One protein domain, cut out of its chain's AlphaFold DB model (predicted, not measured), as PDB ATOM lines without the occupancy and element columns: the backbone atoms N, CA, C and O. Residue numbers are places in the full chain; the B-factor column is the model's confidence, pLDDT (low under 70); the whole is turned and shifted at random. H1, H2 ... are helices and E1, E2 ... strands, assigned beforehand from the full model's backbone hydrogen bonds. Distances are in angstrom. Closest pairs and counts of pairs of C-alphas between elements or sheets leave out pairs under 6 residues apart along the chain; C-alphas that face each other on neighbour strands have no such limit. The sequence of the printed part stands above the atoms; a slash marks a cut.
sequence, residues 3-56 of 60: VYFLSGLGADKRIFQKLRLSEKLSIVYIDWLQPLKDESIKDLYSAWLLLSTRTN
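What this domain is: This is residues 3 to 56 of the 60 residues of an uncharacterized protein of Cytophaga hutchinsonii (strain ATCC 33406 / DSM 1761 / CIP 103989 / NBRC 15051 / NCIMB 9469 / D465) (UniProt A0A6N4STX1). Two short parallel strands, E1 and E2, lie side by side at one end of a loose, flat model, joined by a wide loop that holds the short helix H1. From E2 the chain runs out in a stretched link, residues 31 to 40, and then folds back in one long helix, H2, which lies away from E1 and H1. The printed part has 54 residues with two named helices and two named strands, in the order E1, H1, E2, H2; the sheet is E1 beside E2, parallel, and the class is mixed, helices and strands. The whole is loose, with a radius of gyration of the C-alphas of 14.4 A, and spans 40 by 28 by 11 A.

How they stand to each other: The strand E1, residues 3 to 6, and the strand E2, residues 26 to 30, are parallel neighbours, with 17 degrees between their directions. The C-alphas of Phe 5 and Tyr 29 face each other at 4.8 A. Across the pair, N 3 and O 26 are within hydrogen-bond range at 2.8 A, and so are N 30 and O 5 at 2.9 A. The helix H1, residues 13 to 16, comes between these strands along the chain. E1, H1 and E2 form a strand-helix-strand unit, two parallel neighbour strands with a helix between them along the chain, and its crossover is right-handed. The closest C-alphas of E1 and H1 are those of Phe 5 and Lys 13, 7.7 A apart. The closest C-alphas of H1 and E2 are those of Lys 13 and Tyr 29, 6.9 A apart. The helix H2, residues 41 to 54, is apart from E1 and from H1. In H2 every O i to N i+4 pair is within hydrogen-bond range, while H1, with 4 residues, is too short for such a pair.

Where its parts are: E1 begins at C-alpha 3, at (286.446, 210.852, 208.825), and is 9.9 A long. H1 measures 5.8 A from first to last C-alpha. E2 runs 13.0 A from C-alpha 26, at (288.312, 210.443, 214.642). H2 is 20.4 A long and ends at C-alpha 54, at (266.265, 206.868, 215.260).

The domain as a whole: The two C-alphas farthest apart are those of Lys 24 and Asp 38, at 42.7 A. The printed part has no cut, and its three links, of 6, 9 and 10 residues, are short but not tight. Residues 37 to 42 stand free, as do residues 49 to 56, of which 49 to 54 belong to H2. The mean pLDDT of the printed part is 85.5, and residues 54 to 56 are under 70.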
ATOM      1  N   VAL A   3     286.331 211.458 210.151       91.19
ATOM      2  CA  VAL A   3     286.446 210.852 208.825       91.19
ATOM      3  C   VAL A   3     285.615 209.580 208.804       91.19
ATOM      4  O   VAL A   3     285.821 208.685 209.623       91.19
ATOM      5  N   TYR A   4     284.696 209.507 207.848       91.94
ATOM      6  CA  TYR A   4     283.817 208.363 207.656       91.94
ATOM      7  C   TYR A   4     284.322 207.498 206.506       91.94
ATOM      8  O   TYR A   4     284.512 207.980 205.389       91.94
ATOM      9  N   PHE A   5     284.516 206.213 206.776       91.75
ATOM     10  CA  PHE A   5     284.873 205.220 205.775       91.75
ATOM     11  C   PHE A   5     283.668 204.367 205.422       91.75
ATOM     12  O   PHE A   5     283.199 203.584 206.242       91.75
ATOM     13  N   LEU A   6     283.229 204.480 204.172       89.94
ATOM     14  CA  LEU A   6     282.277 203.567 203.557       89.94
ATOM     15  C   LEU A   6     283.045 202.680 202.576       89.94
ATOM     16  O   LEU A   6     283.613 203.169 201.598       89.94
ATOM     17  N   SER A   7     283.118 201.380 202.852       86.62
ATOM     18  CA  SER A   7     283.696 200.426 201.904       86.62
ATOM     19  C   SER A   7     282.816 200.323 200.662       86.62
ATOM     20  O   SER A   7     281.600 200.354 200.781       86.62
ATOM     21  N   GLY A   8     283.400 200.172 199.472       84.31
ATOM     22  CA  GLY A   8     282.624 199.916 198.252       84.31
ATOM     23  C   GLY A   8     281.859 198.585 198.297       84.31
ATOM     24  O   GLY A   8     282.081 197.753 199.177       84.31
ATOM     25  N   LEU A   9     280.965 198.370 197.331       81.62
ATOM     26  CA  LEU A   9     280.198 197.128 197.213       81.62
ATOM     27  C   LEU A   9     281.148 195.930 197.026       81.62
ATOM     28  O   LEU A   9     281.971 195.924 196.113       81.62
ATOM     29  N   GLY A  10     281.067 194.939 197.917       74.50
ATOM     30  CA  GLY A  10     281.967 193.776 197.916       74.50
ATOM     31  C   GLY A  10     283.356 194.021 198.524       74.50
ATOM     32  O   GLY A  10     284.157 193.091 198.599       74.50
ATOM     33  N   ALA A  11     283.644 195.237 198.994       80.38
ATOM     34  CA  ALA A  11     284.815 195.534 199.808       80.38
ATOM     35  C   ALA A  11     284.422 195.595 201.290       80.38
ATOM     36  O   ALA A  11     283.319 195.995 201.646       80.38
ATOM     37  N   ASP A  12     285.353 195.214 202.156       84.69
ATOM     38  CA  ASP A  12     285.208 195.278 203.611       84.69
ATOM     39  C   ASP A  12     286.214 196.292 204.184       84.69
ATOM     40  O   ASP A  12     287.208 196.626 203.529       84.69
ATOM     41  N   LYS A  13     285.990 196.762 205.420       84.56
ATOM     42  CA  LYS A  13     286.844 197.739 206.123       84.56
ATOM     43  C   LYS A  13     288.339 197.403 206.132       84.56
ATOM     44  O   LYS A  13     289.171 198.299 206.271       84.56
ATOM     45  N   ARG A  14     288.712 196.134 205.931       87.12
ATOM     46  CA  ARG A  14     290.104 195.696 205.743       87.12
ATOM     47  C   ARG A  14     290.836 196.444 204.621       87.12
ATOM     48  O   ARG A  14     292.054 196.587 204.703       87.12
ATOM     49  N   ILE A  15     290.133 196.983 203.621       88.88
ATOM     50  CA  ILE A  15     290.757 197.778 202.547       88.88
ATOM     51  C   ILE A  15     291.456 199.044 203.070       88.88
ATOM     52  O   ILE A  15     292.416 199.519 202.466       88.88
ATOM     53  N   PHE A  16     291.045 199.547 204.237       88.75
ATOM     54  CA  PHE A  16     291.608 200.749 204.847       88.75
ATOM     55  C   PHE A  16     292.847 200.480 205.717       88.75
ATOM     56  O   PHE A  16     293.473 201.424 206.187       88.75
ATOM     57  N   GLN A  17     293.262 199.221 205.914       88.06
ATOM     58  CA  GLN A  17     294.350 198.854 206.843       88.06
ATOM     59  C   GLN A  17     295.714 199.474 206.509       88.06
ATOM     60  O   GLN A  17     296.538 199.701 207.399       88.06
ATOM     61  N   LYS A  18     295.967 199.719 205.220       87.81
ATOM     62  CA  LYS A  18     297.218 200.316 204.735       87.81
ATOM     63  C   LYS A  18     297.176 201.843 204.708       87.81
ATOM     64  O   LYS A  18     298.214 202.466 204.502       87.81
ATOM     65  N   LEU A  19     296.007 202.447 204.919       89.88
ATOM     66  CA  LEU A  19     295.876 203.892 204.961       89.88
ATOM     67  C   LEU A  19     296.419 204.405 206.299       89.88
ATOM     68  O   LEU A  19     296.070 203.902 207.368       89.88
ATOM     69  N   ARG A  20     297.309 205.394 206.244       87.69
ATOM     70  CA  ARG A  20     297.841 206.074 207.427       87.69
ATOM     71  C   ARG A  20     297.239 207.465 207.476       87.69
ATOM     72  O   ARG A  20     297.498 208.289 206.607       87.69
ATOM     73  N   LEU A  21     296.399 207.688 208.476       87.81
ATOM     74  CA  LEU A  21     295.783 208.975 208.753       87.81
ATOM     75  C   LEU A  21     296.400 209.580 210.011       87.81
ATOM     76  O   LEU A  21     296.937 208.866 210.854       87.81
ATOM     77  N   SER A  22     296.315 210.903 210.125       89.50
ATOM     78  CA  SER A  22     296.717 211.612 211.339       89.50
ATOM     79  C   SER A  22     295.917 211.114 212.543       89.50
ATOM     80  O   SER A  22     294.694 211.022 212.471       89.50
ATOM     81  N   GLU A  23     296.592 210.880 213.669       85.69
ATOM     82  CA  GLU A  23     295.978 210.454 214.940       85.69
ATOM     83  C   GLU A  23     294.973 211.477 215.498       85.69
ATOM     84  O   GLU A  23     294.142 211.155 216.340       85.69
ATOM     85  N   LYS A  24     295.011 212.719 214.999       90.88
ATOM     86  CA  LYS A  24     294.061 213.783 215.362       90.88
ATOM     87  C   LYS A  24     292.681 213.616 214.710       90.88
ATOM     88  O   LYS A  24     291.790 214.435 214.952       90.88
ATOM     89  N   LEU A  25     292.509 212.625 213.835       91.75
ATOM     90  CA  LEU A  25     291.255 212.341 213.146       91.75
ATOM     91  C   LEU A  25     290.494 211.236 213.878       91.75
ATOM     92  O   LEU A  25     291.036 210.166 214.140       91.75
ATOM     93  N   SER A  26     289.216 211.488 214.161       89.75
ATOM     94  CA  SER A  26     288.312 210.443 214.642       89.75
ATOM     95  C   SER A  26     287.838 209.635 213.442       89.75
ATOM     96  O   SER A  26     287.256 210.198 212.515       89.75
ATOM     97  N   ILE A  27     288.132 208.338 213.425       90.06
ATOM     98  CA  ILE A  27     287.817 207.456 212.301       90.06
ATOM     99  C   ILE A  27     286.576 206.632 212.638       90.06
ATOM    100  O   ILE A  27     286.556 205.924 213.643       90.06
ATOM    101  N   VAL A  28     285.571 206.682 211.764       90.38
ATOM    102  CA  VAL A  28     284.337 205.896 211.879       90.38
ATOM    103  C   VAL A  28     284.182 205.022 210.637       90.38
ATOM    104  O   VAL A  28     284.169 205.526 209.515       90.38
ATOM    105  N   TYR A  29     284.056 203.710 210.831       89.62
ATOM    106  CA  TYR A  29     283.758 202.760 209.757       89.62
ATOM    107  C   TYR A  29     282.250 202.537 209.681       89.62
ATOM    108  O   TYR A  29     281.624 202.223 210.691       89.62
ATOM    109  N   ILE A  30     281.682 202.713 208.493       87.88
ATOM    110  CA  ILE A  30     280.265 202.488 208.224       87.88
ATOM    111  C   ILE A  30     280.132 201.110 207.587       87.88
ATOM    112  O   ILE A  30     280.635 200.876 206.485       87.88
ATOM    113  N   ASP A  31     279.453 200.209 208.288       84.25
ATOM    114  CA  ASP A  31     279.137 198.882 207.775       84.25
ATOM    115  C   ASP A  31     277.904 198.934 206.859       84.25
ATOM    116  O   ASP A  31     276.953 199.688 207.088       84.25
ATOM    117  N   TRP A  32     277.905 198.103 205.816       82.56
ATOM    118  CA  TRP A  32     276.726 197.898 204.981       82.56
ATOM    119  C   TRP A  32     275.636 197.162 205.763       82.56
ATOM    120  O   TRP A  32     275.915 196.159 206.431       82.56
ATOM    121  N   LEU A  33     274.384 197.603 205.608       84.88
ATOM    122  CA  LEU A  33     273.238 196.838 206.091       84.88
ATOM    123  C   LEU A  33     273.197 195.494 205.356       84.88
ATOM    124  O   LEU A  33     273.220 195.453 204.125       84.88
ATOM    125  N   GLN A  34     273.170 194.403 206.116       85.94
ATOM    126  CA  GLN A  34     273.085 193.067 205.543       85.94
ATOM    127  C   GLN A  34     271.638 192.805 205.107       85.94
ATOM    128  O   GLN A  34     270.752 192.895 205.959       85.94
ATOM    129  N   PRO A  35     271.385 192.499 203.823       85.75
ATOM    130  CA  PRO A  35     270.044 192.168 203.371       85.75
ATOM    131  C   PRO A  35     269.606 190.821 203.951       85.75
ATOM    132  O   PRO A  35     270.415 189.899 204.111       85.75
ATOM    133  N   LEU A  36     268.315 190.687 204.237       89.00
ATOM    134  CA  LEU A  36     267.717 189.400 204.572       89.00
ATOM    135  C   LEU A  36     267.520 188.561 203.302       89.00
ATOM    136  O   LEU A  36     267.457 189.067 202.178       89.00
ATOM    137  N   LYS A  37     267.434 187.240 203.477       90.44
ATOM    138  CA  LYS A  37     267.160 186.334 202.360       90.44
ATOM    139  C   LYS A  37     265.794 186.672 201.758       90.44
ATOM    140  O   LYS A  37     264.817 186.766 202.496       90.44
ATOM    141  N   ASP A  38     265.755 186.820 200.435       92.31
ATOM    142  CA  ASP A  38     264.553 187.163 199.664       92.31
ATOM    143  C   ASP A  38     263.905 188.505 200.080       92.31
ATOM    144  O   ASP A  38     262.730 188.750 199.810       92.31
ATOM    145  N   GLU A  39     264.674 189.396 200.722       92.12
ATOM    146  CA  GLU A  39     264.221 190.739 201.088       92.12
ATOM    147  C   GLU A  39     263.992 191.598 199.843       92.12
ATOM    148  O   GLU A  39     264.829 191.655 198.934       92.12
ATOM    149  N   SER A  40     262.863 192.308 199.800       93.38
ATOM    150  CA  SER A  40     262.637 193.259 198.723       93.38
ATOM    151  C   SER A  40     263.500 194.505 198.922       93.38
ATOM    152  O   SER A  40     263.739 194.965 200.037       93.38
ATOM    153  N   ILE A  41     263.908 195.129 197.817       88.94
ATOM    154  CA  ILE A  41     264.634 196.407 197.853       88.94
ATOM    155  C   ILE A  41     263.870 197.457 198.683       88.94
ATOM    156  O   ILE A  41     264.475 198.247 199.406       88.94
ATOM    157  N   LYS A  42     262.532 197.449 198.614       92.94
ATOM    158  CA  LYS A  42     261.670 198.356 199.380       92.94
ATOM    159  C   LYS A  42     261.808 198.144 200.888       92.94
ATOM    160  O   LYS A  42     261.843 199.127 201.632       92.94
ATOM    161  N   ASP A  43     261.884 196.894 201.331       91.56
ATOM    162  CA  ASP A  43     262.030 196.559 202.749       91.56
ATOM    163  C   ASP A  43     263.402 197.014 203.262       91.56
ATOM    164  O   ASP A  43     263.468 197.721 204.271       91.56
ATOM    165  N   LEU A  44     264.464 196.782 202.481       88.25
ATOM    166  CA  LEU A  44     265.818 197.249 202.795       88.25
ATOM    167  C   LEU A  44     265.890 198.784 202.928       88.25
ATOM    168  O   LEU A  44     266.472 199.308 203.882       88.25
ATOM    169  N   TYR A  45     265.269 199.526 202.003       86.25
ATOM    170  CA  TYR A  45     265.183 200.991 202.089       86.25
ATOM    171  C   TYR A  45     264.378 201.462 203.302       86.25
ATOM    172  O   TYR A  45     264.733 202.456 203.938       86.25
ATOM    173  N   SER A  46     263.304 200.750 203.641       89.56
ATOM    174  CA  SER A  46     262.472 201.071 204.802       89.56
ATOM    175  C   SER A  46     263.252 200.870 206.103       89.56
ATOM    176  O   SER A  46     263.207 201.732 206.983       89.56
ATOM    177  N   ALA A  47     264.038 199.794 206.206       87.25
ATOM    178  CA  ALA A  47     264.945 199.558 207.327       87.25
ATOM    179  C   ALA A  47     265.980 200.686 207.466       87.25
ATOM    180  O   ALA A  47     266.166 201.223 208.559       87.25
ATOM    181  N   TRP A  48     266.585 201.114 206.354       84.62
ATOM    182  CA  TRP A  48     267.492 202.268 206.313       84.62
ATOM    183  C   TRP A  48     266.845 203.550 206.842       84.62
ATOM    184  O   TRP A  48     267.413 204.228 207.703       84.62
ATOM    185  N   LEU A  49     265.634 203.872 206.381       84.81
ATOM    186  CA  LEU A  49     264.911 205.064 206.819       84.81
ATOM    187  C   LEU A  49     264.598 205.013 208.324       84.81
ATOM    188  O   LEU A  49     264.818 205.991 209.042       84.81
ATOM    189  N   LEU A  50     264.159 203.863 208.838       85.44
ATOM    190  CA  LEU A  50     263.878 203.661 210.265       85.44
ATOM    191  C   LEU A  50     265.128 203.749 211.153       85.44
ATOM    192  O   LEU A  50     265.041 204.179 212.305       85.44
ATOM    193  N   LEU A  51     266.285 203.316 210.653       82.12
ATOM    194  CA  LEU A  51     267.556 203.452 211.364       82.12
ATOM    195  C   LEU A  51     268.026 204.912 211.364       82.12
ATOM    196  O   LEU A  51     268.366 205.427 212.425       82.12
ATOM    197  N   SER A  52     267.933 205.605 210.222       76.94
ATOM    198  CA  SER A  52     268.332 207.017 210.097       76.94
ATOM    199  C   SER A  52     267.492 207.975 210.953       76.94
ATOM    200  O   SER A  52     268.006 208.947 211.502       76.94
ATOM    201  N   THR A  53     266.201 207.680 211.124       74.31
ATOM    202  CA  THR A  53     265.276 208.513 211.910       74.31
ATOM    203  C   THR A  53     265.439 208.318 213.416       74.31
ATOM    204  O   THR A  53     265.226 209.264 214.173       74.31
ATOM    205  N   ARG A  54     265.888 207.134 213.859       61.62
ATOM    206  CA  ARG A  54     266.265 206.868 215.260       61.62
ATOM    207  C   ARG A  54     267.578 207.533 215.669       61.62
ATOM    208  O   ARG A  54     267.749 207.856 216.841       61.62
ATOM    209  N   THR A  55     268.495 207.754 214.729       56.00
ATOM    210  CA  THR A  55     269.821 208.336 214.994       56.00
ATOM    211  C   THR A  55     269.860 209.866 215.026       56.00
ATOM    212  O   THR A  55     270.918 210.420 215.307       56.00
ATOM    213  N   ASN A  56     268.731 210.563 214.844       51.28
ATOM    214  CA  ASN A  56     268.627 212.033 214.935       51.28
ATOM    215  C   ASN A  56     268.938 212.629 216.337       51.28
ATOM    216  O   ASN A  56     268.691 213.808 216.576       51.28
TER     217      ASN A  56